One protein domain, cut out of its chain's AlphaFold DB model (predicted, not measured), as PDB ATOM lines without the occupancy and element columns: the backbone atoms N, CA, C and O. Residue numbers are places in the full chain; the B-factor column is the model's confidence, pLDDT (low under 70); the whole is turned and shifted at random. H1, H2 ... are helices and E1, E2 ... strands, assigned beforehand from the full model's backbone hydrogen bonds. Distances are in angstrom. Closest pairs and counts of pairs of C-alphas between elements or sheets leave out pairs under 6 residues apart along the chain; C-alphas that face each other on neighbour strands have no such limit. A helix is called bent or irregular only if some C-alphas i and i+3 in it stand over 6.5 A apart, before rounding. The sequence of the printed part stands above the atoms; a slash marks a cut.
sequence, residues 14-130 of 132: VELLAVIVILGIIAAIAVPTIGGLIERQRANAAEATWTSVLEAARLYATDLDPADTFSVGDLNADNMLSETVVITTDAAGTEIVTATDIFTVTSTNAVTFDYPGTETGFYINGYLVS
ATOM      1  N   VAL A  14     377.675 189.728 381.067       89.94
ATOM      2  CA  VAL A  14     378.918 190.243 380.471       89.94
ATOM      3  C   VAL A  14     378.839 190.279 378.944       89.94
ATOM      4  O   VAL A  14     379.303 191.239 378.336       89.94
ATOM      5  N   GLU A  15     378.206 189.285 378.316       88.31
ATOM      6  CA  GLU A  15     377.990 189.283 376.862       88.31
ATOM      7  C   GLU A  15     377.067 190.427 376.437       88.31
ATOM      8  O   GLU A  15     377.360 191.122 375.466       88.31
ATOM      9  N   LEU A  16     375.996 190.684 377.194       90.06
ATOM     10  CA  LEU A  16     375.134 191.837 376.929       90.06
ATOM     11  C   LEU A  16     375.848 193.168 377.202       90.06
ATOM     12  O   LEU A  16     375.664 194.120 376.444       90.06
ATOM     13  N   LEU A  17     376.704 193.229 378.226       92.00
ATOM     14  CA  LEU A  17     377.487 194.422 378.554       92.00
ATOM     15  C   LEU A  17     378.477 194.786 377.437       92.00
ATOM     16  O   LEU A  17     378.576 195.949 377.054       92.00
ATOM     17  N   ALA A  18     379.191 193.805 376.883       93.00
ATOM     18  CA  ALA A  18     380.139 194.049 375.797       93.00
ATOM     19  C   ALA A  18     379.444 194.618 374.544       93.00
ATOM     20  O   ALA A  18     379.962 195.539 373.911       93.00
ATOM     21  N   VAL A  19     378.242 194.128 374.218       94.44
ATOM     22  CA  VAL A  19     377.465 194.598 373.060       94.44
ATOM     23  C   VAL A  19     377.034 196.054 373.224       94.44
ATOM     24  O   VAL A  19     377.229 196.848 372.305       94.44
ATOM     25  N   ILE A  20     376.491 196.440 374.384       94.50
ATOM     26  CA  ILE A  20     376.037 197.825 374.591       94.50
ATOM     27  C   ILE A  20     377.199 198.824 374.593       94.50
ATOM     28  O   ILE A  20     377.024 199.948 374.133       94.50
ATOM     29  N   VAL A  21     378.392 198.418 375.048       96.12
ATOM     30  CA  VAL A  21     379.600 199.259 374.989       96.12
ATOM     31  C   VAL A  21     379.991 199.526 373.539       96.12
ATOM     32  O   VAL A  21     380.199 200.677 373.161       96.12
ATOM     33  N   ILE A  22     380.036 198.484 372.707       96.44
ATOM     34  CA  ILE A  22     380.363 198.629 371.284       96.44
ATOM     35  C   ILE A  22     379.301 199.481 370.572       96.44
ATOM     36  O   ILE A  22     379.655 200.414 369.848       96.44
ATOM     37  N   LEU A  23     378.009 199.226 370.812       96.06
ATOM     38  CA  LEU A  23     376.917 200.034 370.255       96.06
ATOM     39  C   LEU A  23     376.991 201.497 370.709       96.06
ATOM     40  O   LEU A  23     376.738 202.386 369.901       96.06
ATOM     41  N   GLY A  24     377.383 201.758 371.959       96.69
ATOM     42  CA  GLY A  24     377.583 203.108 372.484       96.69
ATOM     43  C   GLY A  24     378.695 203.870 371.759       96.69
ATOM     44  O   GLY A  24     378.501 205.028 371.394       96.69
ATOM     45  N   ILE A  25     379.826 203.213 371.479       96.31
ATOM     46  CA  ILE A  25     380.938 203.812 370.719       96.31
ATOM     47  C   ILE A  25     380.501 204.131 369.282       96.31
ATOM     48  O   ILE A  25     380.748 205.233 368.794       96.31
ATOM     49  N   ILE A  26     379.821 203.193 368.614       95.81
ATOM     50  CA  ILE A  26     379.312 203.402 367.250       95.81
ATOM     51  C   ILE A  26     378.297 204.551 367.231       95.81
ATOM     52  O   ILE A  26     378.407 205.445 366.395       95.81
ATOM     53  N   ALA A  27     377.346 204.568 368.169       94.12
ATOM     54  CA  ALA A  27     376.320 205.603 368.256       94.12
ATOM     55  C   ALA A  27     376.920 207.001 368.474       94.12
ATOM     56  O   ALA A  27     376.475 207.956 367.839       94.12
ATOM     57  N   ALA A  28     377.962 207.118 369.305       94.12
ATOM     58  CA  ALA A  28     378.628 208.391 369.578       94.12
ATOM     59  C   ALA A  28     379.226 209.050 368.318       94.12
ATOM     60  O   ALA A  28     379.197 210.273 368.201       94.12
ATOM     61  N   ILE A  29     379.733 208.262 367.363       92.25
ATOM     62  CA  ILE A  29     380.295 208.769 366.096       92.25
ATOM     63  C   ILE A  29     379.206 208.896 365.018       92.25
ATOM     64  O   ILE A  29     379.181 209.863 364.254       92.25
ATOM     65  N   ALA A  30     378.293 207.927 364.946       90.50
ATOM     66  CA  ALA A  30     377.291 207.842 363.887       90.50
ATOM     67  C   ALA A  30     376.242 208.963 363.961       90.50
ATOM     68  O   ALA A  30     375.889 209.541 362.939       90.50
ATOM     69  N   VAL A  31     375.758 209.313 365.156       89.25
ATOM     70  CA  VAL A  31     374.693 210.322 365.314       89.25
ATOM     71  C   VAL A  31     375.084 211.706 364.764       89.25
ATOM     72  O   VAL A  31     374.356 212.215 363.906       89.25
ATOM     73  N   PRO A  32     376.211 212.330 365.169       88.00
ATOM     74  CA  PRO A  32     376.572 213.652 364.654       88.00
ATOM     75  C   PRO A  32     376.900 213.636 363.154       88.00
ATOM     76  O   PRO A  32     376.585 214.587 362.439       88.00
ATOM     77  N   THR A  33     377.500 212.552 362.651       90.38
ATOM     78  CA  THR A  33     377.886 212.442 361.235       90.38
ATOM     79  C   THR A  33     376.680 212.286 360.308       90.38
ATOM     80  O   THR A  33     376.634 212.933 359.258       90.38
ATOM     81  N   ILE A  34     375.680 211.493 360.705       91.06
ATOM     82  CA  ILE A  34     374.435 211.308 359.947       91.06
ATOM     83  C   ILE A  34     373.617 212.603 359.915       91.06
ATOM     84  O   ILE A  34     373.122 212.967 358.850       91.06
ATOM     85  N   GLY A  35     373.523 213.332 361.032       89.56
ATOM     86  CA  GLY A  35     372.782 214.598 361.087       89.56
ATOM     87  C   GLY A  35     373.298 215.626 360.076       89.56
ATOM     88  O   GLY A  35     372.540 216.121 359.247       89.56
ATOM     89  N   GLY A  36     374.613 215.874 360.067       89.88
ATOM     90  CA  GLY A  36     375.214 216.794 359.098       89.88
ATOM     91  C   GLY A  36     375.143 216.298 357.648       89.88
ATOM     92  O   GLY A  36     375.078 217.108 356.728       89.88
ATOM     93  N   LEU A  37     375.160 214.977 357.419       91.62
ATOM     94  CA  LEU A  37     374.977 214.408 356.081       91.62
ATOM     95  C   LEU A  37     373.562 214.653 355.554       91.62
ATOM     96  O   LEU A  37     373.429 215.075 354.411       91.62
ATOM     97  N   ILE A  38     372.533 214.414 356.369       93.06
ATOM     98  CA  ILE A  38     371.135 214.644 355.985       93.06
ATOM     99  C   ILE A  38     370.918 216.113 355.621       93.06
ATOM    100  O   ILE A  38     370.297 216.391 354.601       93.06
ATOM    101  N   GLU A  39     371.480 217.037 356.401       93.12
ATOM    102  CA  GLU A  39     371.334 218.470 356.139       93.12
ATOM    103  C   GLU A  39     371.905 218.869 354.774       93.12
ATOM    104  O   GLU A  39     371.246 219.544 353.988       93.12
ATOM    105  N   ARG A  40     373.097 218.360 354.435       92.88
ATOM    106  CA  ARG A  40     373.695 218.572 353.109       92.88
ATOM    107  C   ARG A  40     372.883 217.925 351.991       92.88
ATOM    108  O   ARG A  40     372.759 218.508 350.926       92.88
ATOM    109  N   GLN A  41     372.330 216.732 352.217       95.44
ATOM    110  CA  GLN A  41     371.482 216.069 351.220       95.44
ATOM    111  C   GLN A  41     370.212 216.876 350.936       95.44
ATOM    112  O   GLN A  41     369.798 216.961 349.786       95.44
ATOM    113  N   ARG A  42     369.615 217.499 351.958       94.38
ATOM    114  CA  ARG A  42     368.440 218.362 351.788       94.38
ATOM    115  C   ARG A  42     368.773 219.666 351.065       94.38
ATOM    116  O   ARG A  42     368.041 220.028 350.152       94.38
ATOM    117  N   ALA A  43     369.898 220.299 351.396       92.69
ATOM    118  CA  ALA A  43     370.389 221.466 350.661       92.69
ATOM    119  C   ALA A  43     370.625 221.139 349.174       92.69
ATOM    120  O   ALA A  43     370.094 221.813 348.296       92.69
ATOM    121  N   ASN A  44     371.314 220.030 348.884       93.88
ATOM    122  CA  ASN A  44     371.534 219.570 347.510       93.88
ATOM    123  C   ASN A  44     370.216 219.233 346.788       93.88
ATOM    124  O   ASN A  44     370.086 219.457 345.588       93.88
ATOM    125  N   ALA A  45     369.229 218.678 347.499       93.56
ATOM    126  CA  ALA A  45     367.915 218.395 346.929       93.56
ATOM    127  C   ALA A  45     367.158 219.683 346.567       93.56
ATOM    128  O   ALA A  45     366.480 219.717 345.540       93.56
ATOM    129  N   ALA A  46     367.299 220.749 347.360       92.31
ATOM    130  CA  ALA A  46     366.739 222.059 347.035       92.31
ATOM    131  C   ALA A  46     367.379 222.647 345.762       92.31
ATOM    132  O   ALA A  46     366.659 223.095 344.871       92.31
ATOM    133  N   GLU A  47     368.704 222.549 345.609       92.06
ATOM    134  CA  GLU A  47     369.409 222.957 344.380       92.06
ATOM    135  C   GLU A  47     368.997 222.126 343.148       92.06
ATOM    136  O   GLU A  47     368.804 222.659 342.050       92.06
ATOM    137  N   ALA A  48     368.808 220.813 343.312       93.12
ATOM    138  CA  ALA A  48     368.324 219.942 342.241       93.12
ATOM    139  C   ALA A  48     366.873 220.273 341.841       93.12
ATOM    140  O   ALA A  48     366.529 220.273 340.655       93.12
ATOM    141  N   THR A  49     366.034 220.605 342.826       92.50
ATOM    142  CA  THR A  49     364.658 221.067 342.598       92.50
ATOM    143  C   THR A  49     364.668 222.363 341.797       92.50
ATOM    144  O   THR A  49     363.975 222.459 340.790       92.50
ATOM    145  N   TRP A  50     365.520 223.323 342.169       90.94
ATOM    146  CA  TRP A  50     365.697 224.564 341.416       90.94
ATOM    147  C   TRP A  50     366.109 224.328 339.960       90.94
ATOM    148  O   TRP A  50     365.537 224.921 339.050       90.94
ATOM    149  N   THR A  51     367.054 223.417 339.724       91.81
ATOM    150  CA  THR A  51     367.470 223.053 338.360       91.81
ATOM    151  C   THR A  51     366.291 222.524 337.540       91.81
ATOM    152  O   THR A  51     366.105 222.929 336.396       91.81
ATOM    153  N   SER A  52     365.448 221.688 338.151       92.75
ATOM    154  CA  SER A  52     364.241 221.157 337.505       92.75
ATOM    155  C   SER A  52     363.223 222.262 337.198       92.75
ATOM    156  O   SER A  52     362.638 222.282 336.117       92.75
ATOM    157  N   VAL A  53     363.049 223.222 338.116       91.44
ATOM    158  CA  VAL A  53     362.198 224.402 337.899       91.44
ATOM    159  C   VAL A  53     362.718 225.249 336.741       91.44
ATOM    160  O   VAL A  53     361.931 225.662 335.900       91.44
ATOM    161  N   LEU A  54     364.031 225.476 336.653       90.50
ATOM    162  CA  LEU A  54     364.628 226.252 335.567       90.50
ATOM    163  C   LEU A  54     364.449 225.573 334.201       90.50
ATOM    164  O   LEU A  54     364.191 226.249 333.207       90.50
ATOM    165  N   GLU A  55     364.579 224.249 334.135       92.12
ATOM    166  CA  GLU A  55     364.315 223.484 332.910       92.12
ATOM    167  C   GLU A  55     362.845 223.578 332.489       92.12
ATOM    168  O   GLU A  55     362.562 223.859 331.322       92.12
ATOM    169  N   ALA A  56     361.917 223.427 333.437       92.06
ATOM    170  CA  ALA A  56     360.490 223.606 333.189       92.06
ATOM    171  C   ALA A  56     360.164 225.039 332.739       92.06
ATOM    172  O   ALA A  56     359.444 225.221 331.763       92.06
ATOM    173  N   ALA A  57     360.753 226.049 333.381       91.12
ATOM    174  CA  ALA A  57     360.586 227.457 333.028       91.12
ATOM    175  C   ALA A  57     361.079 227.759 331.604       91.12
ATOM    176  O   ALA A  57     360.427 228.480 330.856       91.12
ATOM    177  N   ARG A  58     362.216 227.183 331.196       91.44
ATOM    178  CA  ARG A  58     362.739 227.326 329.827       91.44
ATOM    179  C   ARG A  58     361.822 226.695 328.787       91.44
ATOM    180  O   ARG A  58     361.618 227.295 327.735       91.44
ATOM    181  N   LEU A  59     361.276 225.519 329.096       92.50
ATOM    182  CA  LEU A  59     360.301 224.851 328.242       92.50
ATOM    183  C   LEU A  59     359.001 225.658 328.156       92.50
ATOM    184  O   LEU A  59     358.479 225.840 327.071       92.50
ATOM    185  N   TYR A  60     358.515 226.192 329.274       90.69
ATOM    186  CA  TYR A  60     357.320 227.034 329.301       90.69
ATOM    187  C   TYR A  60     357.507 228.314 328.474       90.69
ATOM    188  O   TYR A  60     356.640 228.712 327.702       90.69
ATOM    189  N   ALA A  61     358.698 228.909 328.542       90.88
ATOM    190  CA  ALA A  61     359.058 230.098 327.782       90.88
ATOM    191  C   ALA A  61     359.163 229.891 326.259       90.88
ATOM    192  O   ALA A  61     359.383 230.868 325.545       90.88
ATOM    193  N   THR A  62     359.057 228.665 325.723       90.44
ATOM    194  CA  THR A  62     359.041 228.473 324.260       90.44
ATOM    195  C   THR A  62     357.734 228.914 323.621       90.44
ATOM    196  O   THR A  62     357.740 229.263 322.441       90.44
ATOM    197  N   ASP A  63     356.651 228.904 324.395       88.81
ATOM    198  CA  ASP A  63     355.301 229.237 323.934       88.81
ATOM    199  C   ASP A  63     354.905 230.684 324.282       88.81
ATOM    200  O   ASP A  63     353.777 231.098 324.020       88.81
ATOM    201  N   LEU A  64     355.842 231.452 324.848       89.25
ATOM    202  CA  LEU A  64     355.669 232.840 325.273       89.25
ATOM    203  C   LEU A  64     356.507 233.801 324.427       89.25
ATOM    204  O   LEU A  64     357.552 233.435 323.875       89.25
ATOM    205  N   ASP A  65     356.068 235.054 324.362       89.06
ATOM    206  CA  ASP A  65     356.803 236.113 323.688       89.06
ATOM    207  C   ASP A  65     357.928 236.670 324.588       89.06
ATOM    208  O   ASP A  65     357.868 236.613 325.819       89.06
ATOM    209  N   PRO A  66     359.008 237.234 324.013       86.25
ATOM    210  CA  PRO A  66     360.017 237.931 324.801       86.25
ATOM    211  C   PRO A  66     359.405 239.080 325.614       86.25
ATOM    212  O   PRO A  66     358.586 239.834 325.098       86.25
ATOM    213  N   ALA A  67     359.893 239.258 326.843       85.25
ATOM    214  CA  ALA A  67     359.360 240.146 327.878       85.25
ATOM    215  C   ALA A  67     358.050 239.692 328.539       85.25
ATOM    216  O   ALA A  67     357.641 240.341 329.502       85.25
ATOM    217  N   ASP A  68     357.453 238.575 328.106       88.62
ATOM    218  CA  ASP A  68     356.440 237.904 328.911       88.62
ATOM    219  C   ASP A  68     357.062 237.371 330.194       88.62
ATOM    220  O   ASP A  68     358.273 237.129 330.325       88.62
ATOM    221  N   THR A  69     356.186 237.184 331.158       88.06
ATOM    222  CA  THR A  69     356.554 236.874 332.514       88.06
ATOM    223  C   THR A  69     355.591 235.868 333.113       88.06
ATOM    224  O   THR A  69     354.431 235.764 332.712       88.06
ATOM    225  N   PHE A  70     356.107 235.067 334.037       87.88
ATOM    226  CA  PHE A  70     355.349 234.013 334.699       87.88
ATOM    227  C   PHE A  70     356.001 233.634 336.029       87.88
ATOM    228  O   PHE A  70     357.092 234.089 336.387       87.88
ATOM    229  N   SER A  71     355.327 232.781 336.784       88.00
ATOM    230  CA  SER A  71     355.721 232.346 338.116       88.00
ATOM    231  C   SER A  71     355.910 230.829 338.192       88.00
ATOM    232  O   SER A  71     355.486 230.067 337.326       88.00
ATOM    233  N   VAL A  72     356.499 230.358 339.294       87.50
ATOM    234  CA  VAL A  72     356.495 228.918 339.626       87.50
ATOM    235  C   VAL A  72     355.068 228.400 339.838       87.50
ATOM    236  O   VAL A  72     354.801 227.222 339.613       87.50
ATOM    237  N   GLY A  73     354.139 229.271 340.245       87.50
ATOM    238  CA  GLY A  73     352.724 228.938 340.378       87.50
ATOM    239  C   GLY A  73     352.110 228.476 339.058       87.50
ATOM    240  O   GLY A  73     351.367 227.497 339.058       87.50
ATOM    241  N   ASP A  74     352.491 229.103 337.944       89.00
ATOM    242  CA  ASP A  74     352.018 228.732 336.606       89.00
ATOM    243  C   ASP A  74     352.568 227.360 336.195       89.00
ATOM    244  O   ASP A  74     351.815 226.478 335.789       89.00
ATOM    245  N   LEU A  75     353.859 227.108 336.447       89.75
ATOM    246  CA  LEU A  75     354.478 225.797 336.201       89.75
ATOM    247  C   LEU A  75     353.838 224.671 337.032       89.75
ATOM    248  O   LEU A  75     353.697 223.540 336.556       89.75
ATOM    249  N   ASN A  76     353.458 224.967 338.279       90.12
ATOM    250  CA  ASN A  76     352.732 224.035 339.141       90.12
ATOM    251  C   ASN A  76     351.317 223.771 338.607       90.12
ATOM    252  O   ASN A  76     350.884 222.619 338.583       90.12
ATOM    253  N   ALA A  77     350.597 224.819 338.194       89.75
ATOM    254  CA  ALA A  77     349.241 224.707 337.662       89.75
ATOM    255  C   ALA A  77     349.202 223.857 336.382       89.75
ATOM    256  O   ALA A  77     348.313 223.016 336.222       89.75
ATOM    257  N   ASP A  78     350.229 223.995 335.546       90.94
ATOM    258  CA  ASP A  78     350.365 223.268 334.285       90.94
ATOM    259  C   ASP A  78     351.014 221.880 334.442       90.94
ATOM    260  O   ASP A  78     351.224 221.169 333.461       90.94
ATOM    261  N   ASN A  79     351.268 221.435 335.682       91.62
ATOM    262  CA  ASN A  79     351.875 220.137 336.014       91.62
ATOM    263  C   ASN A  79     353.228 219.894 335.322       91.62
ATOM    264  O   ASN A  79     353.564 218.763 334.964       91.62
ATOM    265  N   MET A  80     354.020 220.951 335.142       91.19
ATOM    266  CA  MET A  80     355.360 220.854 334.554       91.19
ATOM    267  C   MET A  80     356.420 220.393 335.562       91.19
ATOM    268  O   MET A  80     357.553 220.096 335.184       91.19
ATOM    269  N   LEU A  81     356.059 220.331 336.845       90.12
ATOM    270  CA  LEU A  81     356.926 219.936 337.948       90.12
ATOM    271  C   LEU A  81     356.435 218.624 338.569       90.12
ATOM    272  O   LEU A  81     355.236 218.386 338.700       90.12
ATOM    273  N   SER A  82     357.378 217.772 338.976       88.00
ATOM    274  CA  SER A  82     357.086 216.467 339.596       88.00
ATOM    275  C   SER A  82     356.431 216.574 340.981       88.00
ATOM    276  O   SER A  82     355.884 215.596 341.482       88.00
ATOM    277  N   GLU A  83     356.523 217.743 341.609       88.62
ATOM    278  CA  GLU A  83     355.938 218.082 342.903       88.62
ATOM    279  C   GLU A  83     355.606 219.580 342.909       88.62
ATOM    280  O   GLU A  83     356.208 220.351 342.159       88.62
ATOM    281  N   THR A  84     354.665 219.998 343.758       87.94
ATOM    282  CA  THR A  84     354.391 221.417 343.988       87.94
ATOM    283  C   THR A  84     355.601 222.092 344.620       87.94
ATOM    284  O   THR A  84     355.936 221.828 345.775       87.94
ATOM    285  N   VAL A  85     356.242 222.993 343.877       88.56
ATOM    286  CA  VAL A  85     357.384 223.763 344.380       88.56
ATOM    287  C   VAL A  85     356.924 225.140 344.832       88.56
ATOM    288  O   VAL A  85     356.256 225.855 344.086       88.56
ATOM    289  N   VAL A  86     357.324 225.529 346.042       87.50
ATOM    290  CA  VAL A  86     357.102 226.870 346.588       87.50
ATOM    291  C   VAL A  86     358.453 227.530 346.823       87.50
ATOM    292  O   VAL A  86     359.334 226.951 347.464       87.50
ATOM    293  N   ILE A  87     358.613 228.742 346.294       87.31
ATOM    294  CA  ILE A  87     359.789 229.574 346.545       87.31
ATOM    295  C   ILE A  87     359.447 230.586 347.634       87.31
ATOM    296  O   ILE A  87     358.374 231.187 347.637       87.31
ATOM    297  N   THR A  88     360.374 230.761 348.570       85.81
ATOM    298  CA  THR A  88     360.215 231.593 349.767       85.81
ATOM    299  C   THR A  88     361.344 232.621 349.860       85.81
ATOM    300  O   THR A  88     362.447 232.386 349.363       85.81
ATOM    301  N   THR A  89     361.079 233.784 350.461       81.31
ATOM    302  CA  THR A  89     362.086 234.844 350.666       81.31
ATOM    303  C   THR A  89     363.006 234.568 351.850       81.31
ATOM    304  O   THR A  89     364.051 235.197 351.976       81.31
ATOM    305  N   ASP A  90     362.608 233.665 352.742       81.94
ATOM    306  CA  ASP A  90     363.340 233.307 353.949       81.94
ATOM    307  C   ASP A  90     363.181 231.812 354.270       81.94
ATOM    308  O   ASP A  90     362.284 231.128 353.775       81.94
ATOM    309  N   ALA A  91     364.034 231.301 355.158       80.19
ATOM    310  CA  ALA A  91     363.904 229.939 355.673       80.19
ATOM    311  C   ALA A  91     362.653 229.734 356.554       80.19
ATOM    312  O   ALA A  91     362.311 228.596 356.877       80.19
ATOM    313  N   ALA A  92     361.992 230.817 356.981       80.56
ATOM    314  CA  ALA A  92     360.791 230.766 357.812       80.56
ATOM    315  C   ALA A  92     359.521 230.456 356.998       80.56
ATOM    316  O   ALA A  92     358.484 230.154 357.592       80.56
ATOM    317  N   GLY A  93     359.619 230.458 355.666       78.06
ATOM    318  CA  GLY A  93     358.555 230.043 354.764       78.06
ATOM    319  C   GLY A  93     357.683 231.190 354.261       78.06
ATOM    320  O   GLY A  93     356.557 230.939 353.836       78.06
ATOM    321  N   THR A  94     358.159 232.437 354.306       82.00
ATOM    322  CA  THR A  94     357.445 233.561 353.688       82.00
ATOM    323  C   THR A  94     357.437 233.371 352.169       82.00
ATOM    324  O   THR A  94     358.461 233.539 351.510       82.00
ATOM    325  N   GLU A  95     356.298 232.962 351.612       77.56
ATOM    326  CA  GLU A  95     356.149 232.666 350.184       77.56
ATOM    327  C   GLU A  95     356.348 233.905 349.305       77.56
ATOM    328  O   GLU A  95     355.874 235.004 349.611       77.56
ATOM    329  N   ILE A  96     356.994 233.714 348.153       72.31
ATOM    330  CA  ILE A  96     357.064 234.734 347.108       72.31
ATOM    331  C   ILE A  96     355.741 234.710 346.333       72.31
ATOM    332  O   ILE A  96     355.618 234.047 345.311       72.31
ATOM    333  N   VAL A  97     354.732 235.419 346.846       59.34
ATOM    334  CA  VAL A  97     353.404 235.537 346.202       59.34
ATOM    335  C   VAL A  97     353.229 236.891 345.495       59.34
ATOM    336  O   VAL A  97     352.286 237.081 344.735       59.34
ATOM    337  N   THR A  98     354.124 237.859 345.726       50.44
ATOM    338  CA  THR A  98     353.848 239.281 345.429       50.44
ATOM    339  C   THR A  98     354.768 239.983 344.432       50.44
ATOM    340  O   THR A  98     354.531 241.157 344.160       50.44
ATOM    341  N   ALA A  99     355.783 239.334 343.861       49.38
ATOM    342  CA  ALA A  99     356.399 239.862 342.643       49.38
ATOM    343  C   ALA A  99     355.720 239.137 341.494       49.38
ATOM    344  O   ALA A  99     355.904 237.936 341.343       49.38
ATOM    345  N   THR A 100     354.866 239.846 340.769       53.69
ATOM    346  CA  THR A 100     353.903 239.320 339.794       53.69
ATOM    347  C   THR A 100     354.498 238.409 338.721       53.69
ATOM    348  O   THR A 100     353.737 237.767 338.026       53.69
ATOM    349  N   ASP A 101     355.822 238.313 338.619       61.66
ATOM    350  CA  ASP A 101     356.559 237.864 337.453       61.66
ATOM    351  C   ASP A 101     357.980 237.466 337.883       61.66
ATOM    352  O   ASP A 101     358.906 238.272 337.829       61.66
ATOM    353  N   ILE A 102     358.154 236.251 338.410       79.06
ATOM    354  CA  ILE A 102     359.446 235.820 338.980       79.06
ATOM    355  C   ILE A 102     360.386 235.329 337.869       79.06
ATOM    356  O   ILE A 102     361.602 235.440 337.981       79.06
ATOM    357  N   PHE A 103     359.831 234.822 336.766       85.25
ATOM    358  CA  PHE A 103     360.567 234.546 335.540       85.25
ATOM    359  C   PHE A 103     360.231 235.579 334.473       85.25
ATOM    360  O   PHE A 103     359.064 235.851 334.207       85.25
ATOM    361  N   THR A 104     361.261 236.107 333.819       83.94
ATOM    362  CA  THR A 104     361.133 236.961 332.634       83.94
ATOM    363  C   THR A 104     361.738 236.255 331.431       83.94
ATOM    364  O   THR A 104     362.895 235.823 331.468       83.94
ATOM    365  N   VAL A 105     360.974 236.152 330.347       84.19
ATOM    366  CA  VAL A 105     361.454 235.606 329.077       84.19
ATOM    367  C   VAL A 105     362.359 236.637 328.411       84.19
ATOM    368  O   VAL A 105     361.945 237.750 328.096       84.19
ATOM    369  N   THR A 106     363.619 236.280 328.174       81.25
ATOM    370  CA  THR A 106     364.593 237.173 327.515       81.25
ATOM    371  C   THR A 106     364.751 236.869 326.028       81.25
ATOM    372  O   THR A 106     365.051 237.757 325.233       81.25
ATOM    373  N   SER A 107     364.542 235.614 325.639       79.94
ATOM    374  CA  SER A 107     364.466 235.140 324.255       79.94
ATOM    375  C   SER A 107     363.872 233.730 324.246       79.94
ATOM    376  O   SER A 107     363.661 233.144 325.310       79.94
ATOM    377  N   THR A 108     363.632 233.160 323.063       73.94
ATOM    378  CA  THR A 108     363.176 231.770 322.929       73.94
ATOM    379  C   THR A 108     364.086 230.829 323.724       73.94
ATOM    380  O   THR A 108     365.285 230.753 323.449       73.94
ATOM    381  N   ASN A 109     363.513 230.103 324.691       77.19
ATOM    382  CA  ASN A 109     364.213 229.159 325.573       77.19
ATOM    383  C   ASN A 109     365.215 229.795 326.572       77.19
ATOM    384  O   ASN A 109     366.091 229.104 327.101       77.19
ATOM    385  N   ALA A 110     365.108 231.099 326.848       83.25
ATOM    386  CA  ALA A 110     365.930 231.787 327.841       83.25
ATOM    387  C   ALA A 110     365.069 232.584 328.826       83.25
ATOM    388  O   ALA A 110     364.325 233.486 328.441       83.25
ATOM    389  N   VAL A 111     365.238 232.286 330.113       87.31
ATOM    390  CA  VAL A 111     364.532 232.947 331.212       87.31
ATOM    391  C   VAL A 111     365.530 233.486 332.225       87.31
ATOM    392  O   VAL A 111     366.548 232.846 332.500       87.31
ATOM    393  N   THR A 112     365.239 234.657 332.774       86.19
ATOM    394  CA  THR A 112     365.899 235.187 333.970       86.19
ATOM    395  C   THR A 112     364.960 235.051 335.147       86.19
ATOM    396  O   THR A 112     363.753 235.204 334.977       86.19
ATOM    397  N   PHE A 113     365.510 234.770 336.323       84.19
ATOM    398  CA  PHE A 113     364.743 234.704 337.556       84.19
ATOM    399  C   PHE A 113     365.034 235.933 338.411       84.19
ATOM    400  O   PHE A 113     366.184 236.135 338.806       84.19
ATOM    401  N   ASP A 114     364.015 236.739 338.679       80.12
ATOM    402  CA  ASP A 114     364.105 237.892 339.569       80.12
ATOM    403  C   ASP A 114     363.437 237.559 340.900       80.12
ATOM    404  O   ASP A 114     362.270 237.173 340.936       80.12
ATOM    405  N   TYR A 115     364.170 237.690 342.006       76.81
ATOM    406  CA  TYR A 115     363.620 237.441 343.335       76.81
ATOM    407  C   TYR A 115     363.537 238.750 344.131       76.81
ATOM    408  O   TYR A 115     364.528 239.472 344.258       76.81
ATOM    409  N   PRO A 116     362.372 239.074 344.718       63.62
ATOM    410  CA  PRO A 116     362.233 240.257 345.553       63.62
ATOM    411  C   PRO A 116     362.921 240.033 346.908       63.62
ATOM    412  O   PRO A 116     362.454 239.243 347.727       63.62
ATOM    413  N   GLY A 117     364.021 240.740 347.186       63.44
ATOM    414  CA  GLY A 117     364.670 240.677 348.499       63.44
ATOM    415  C   GLY A 117     366.020 241.390 348.592       63.44
ATOM    416  O   GLY A 117     366.620 241.761 347.591       63.44
ATOM    417  N   THR A 118     366.494 241.597 349.824       55.12
ATOM    418  CA  THR A 118     367.860 242.080 350.127       55.12
ATOM    419  C   THR A 118     368.850 240.946 350.410       55.12
ATOM    420  O   THR A 118     370.037 241.205 350.607       55.12
ATOM    421  N   GLU A 119     368.361 239.708 350.509       57.53
ATOM    422  CA  GLU A 119     369.178 238.499 350.664       57.53
ATOM    423  C   GLU A 119     369.893 238.189 349.341       57.53
ATOM    424  O   GLU A 119     369.463 238.634 348.286       57.53
ATOM    425  N   THR A 120     370.986 237.427 349.365       66.62
ATOM    426  CA  THR A 120     371.734 237.045 348.151       66.62
ATOM    427  C   THR A 120     371.126 235.837 347.418       66.62
ATOM    428  O   THR A 120     371.819 235.185 346.638       66.62
ATOM    429  N   GLY A 121     369.871 235.480 347.702       78.75
ATOM    430  CA  GLY A 121     369.188 234.327 347.119       78.75
ATOM    431  C   GLY A 121     367.766 234.142 347.647       78.75
ATOM    432  O   GLY A 121     367.238 234.988 348.367       78.75
ATOM    433  N   PHE A 122     367.163 233.012 347.290       85.25
ATOM    434  CA  PHE A 122     365.811 232.604 347.688       85.25
ATOM    435  C   PHE A 122     365.850 231.215 348.325       85.25
ATOM    436  O   PHE A 122     366.876 230.541 348.301       85.25
ATOM    437  N   TYR A 123     364.735 230.762 348.889       87.88
ATOM    438  CA  TYR A 123     364.673 229.503 349.624       87.88
ATOM    439  C   TYR A 123     363.687 228.526 348.982       87.88
ATOM    440  O   TYR A 123     362.559 228.889 348.643       87.88
ATOM    441  N   ILE A 124     364.101 227.263 348.862       88.94
ATOM    442  CA  ILE A 124     363.246 226.127 348.492       88.94
ATOM    443  C   ILE A 124     363.309 225.117 349.630       88.94
ATOM    444  O   ILE A 124     364.393 224.727 350.064       88.94
ATOM    445  N   ASN A 125     362.149 224.694 350.135       89.00
ATOM    446  CA  ASN A 125     362.050 223.764 351.266       89.00
ATOM    447  C   ASN A 125     362.842 224.216 352.516       89.00
ATOM    448  O   ASN A 125     363.335 223.382 353.273       89.00
ATOM    449  N   GLY A 126     362.986 225.531 352.722       88.25
ATOM    450  CA  GLY A 126     363.743 226.123 353.834       88.25
ATOM    451  C   GLY A 126     365.263 226.184 353.633       88.25
ATOM    452  O   GLY A 126     365.973 226.625 354.533       88.25
ATOM    453  N   TYR A 127     365.773 225.781 352.465       90.38
ATOM    454  CA  TYR A 127     367.196 225.820 352.120       90.38
ATOM    455  C   TYR A 127     367.486 226.953 351.143       90.38
ATOM    456  O   TYR A 127     366.792 227.083 350.135       90.38
ATOM    457  N   LEU A 128     368.519 227.746 351.439       88.69
ATOM    458  CA  LEU A 128     368.980 228.819 350.561       88.69
ATOM    459  C   LEU A 128     369.490 228.223 349.245       88.69
ATOM    460  O   LEU A 128     370.370 227.364 349.243       88.69
ATOM    461  N   VAL A 129     368.971 228.740 348.141       87.00
ATOM    462  CA  VAL A 129     369.416 228.478 346.780       87.00
ATOM    463  C   VAL A 129     369.855 229.816 346.189       87.00
ATOM    464  O   VAL A 129     369.101 230.790 346.152       87.00
ATOM    465  N   SER A 130     371.110 229.887 345.752       69.50
ATOM    466  CA  SER A 130     371.634 231.077 345.083       69.50
ATOM    467  C   SER A 130     371.135 231.087 343.641       69.50
ATOM    468  O   SER A 130     371.587 230.282 342.828       69.50
TER     469      SER A 130
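What this domain is: This is residues 14 to 130 of the 132 residues of the protein "Prepilin-type cleavage/methylation domain-containing protein" of Tenericutes bacterium HGW-Tenericutes-3 (UniProt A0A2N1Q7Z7). One very long helix, H1, makes the length of this rod: its first part, residues 14 to 38, sticks out free like a handle, and its later part runs through a small compact body. In that body the hairpin of E3 and E4 packs on residues 39 to 50 of H1, the hairpin of E1 and E2 packs near the helix's last residues, and the short helix H2 crosses near the same end of H1, while a long stretch without named elements, residues 78 to 102, joins H2 to E1. The printed part has 117 residues with two named helices and four named strands, in the order H1, H2, E1, E2, E3, E4; the strands form two separate antiparallel sheets, E1 - E2 and E3 - E4, and the class is mixed, helices and strands. The whole is extended, with a radius of gyration of the C-alphas of 20.9 A, and the C-alphas span 76 by 28 by 20 A along their three main axes.

Where its parts are: H1 takes residues 14 to 60, from C-alpha 14 at (378.918, 190.243, 380.471) to C-alpha 60 at (357.320, 227.034, 329.301), 66.6 A away. It has a kink of 33 degrees near residue 30, yet it is neither bent nor irregular, but only just: C-alphas 29 and 32 are 6.3 A apart. H2 is residues 72 to 77 and measures 8.6 A from first to last C-alpha. E1, residues 103 to 107, is 12.0 A long, and E2, residues 110 to 113, is 10.2 A long. E3 is residues 122 to 124, 7.0 A long, and E4 is residues 127 to 129, 6.4 A long, ending with C-alpha 129 at (369.416, 228.478, 346.780).

How they stand to each other: Along H1, the first sheet met after the free stretch is the hairpin of E3 and E4. The closest C-alphas of H1 and E4 are those of Ala 43 and Tyr 127, 5.6 A apart, and the closest of H1 and E3 are those of Ala 46 and Ile 124, also 5.6 A apart. E3 and E4 are antiparallel at 128 degrees, with N 129 and O 122 at 2.8 A and N 124 and O 127 at 3.0 A, both within hydrogen-bond range. Farther along H1, the closest C-alphas of H1 and E2 are those of Arg 58 and Ala 110, 5.8 A apart. E1 and E2 form the other hairpin, antiparallel at 152 degrees, with N 104 and O 112 at 2.9 A. A short pairing outside the named strands sets residues 69 to 70 antiparallel to residues 103 to 104 of E1. H1 and H2 touch, with residues 53 to 60 of H1 alone; the closest C-alphas are those of Ala 56 and Leu 75, 7.1 A apart, and the lines are about perpendicular at 86 degrees. H2 is apart from E2, E3 and E4, and E2 is apart from E3. In H2 every O i to N i+4 pair is within hydrogen-bond range; in H1 40 of 43 are.

The domain as a whole: The two C-alphas farthest apart are those of Val 14 and Asp 65, at 76.3 A. Without the free stretch, the body has 92 residues, spans 39 by 27 by 20 A and has a radius of gyration of 12.7 A. The printed part has no cut. The links from H1 to H2, 11 residues, and from H2 to E1, 25 residues, are long. The mean pLDDT of the printed part is 85.8; residues 97 to 101, residues 116 to 120 and residue 130 are under 70.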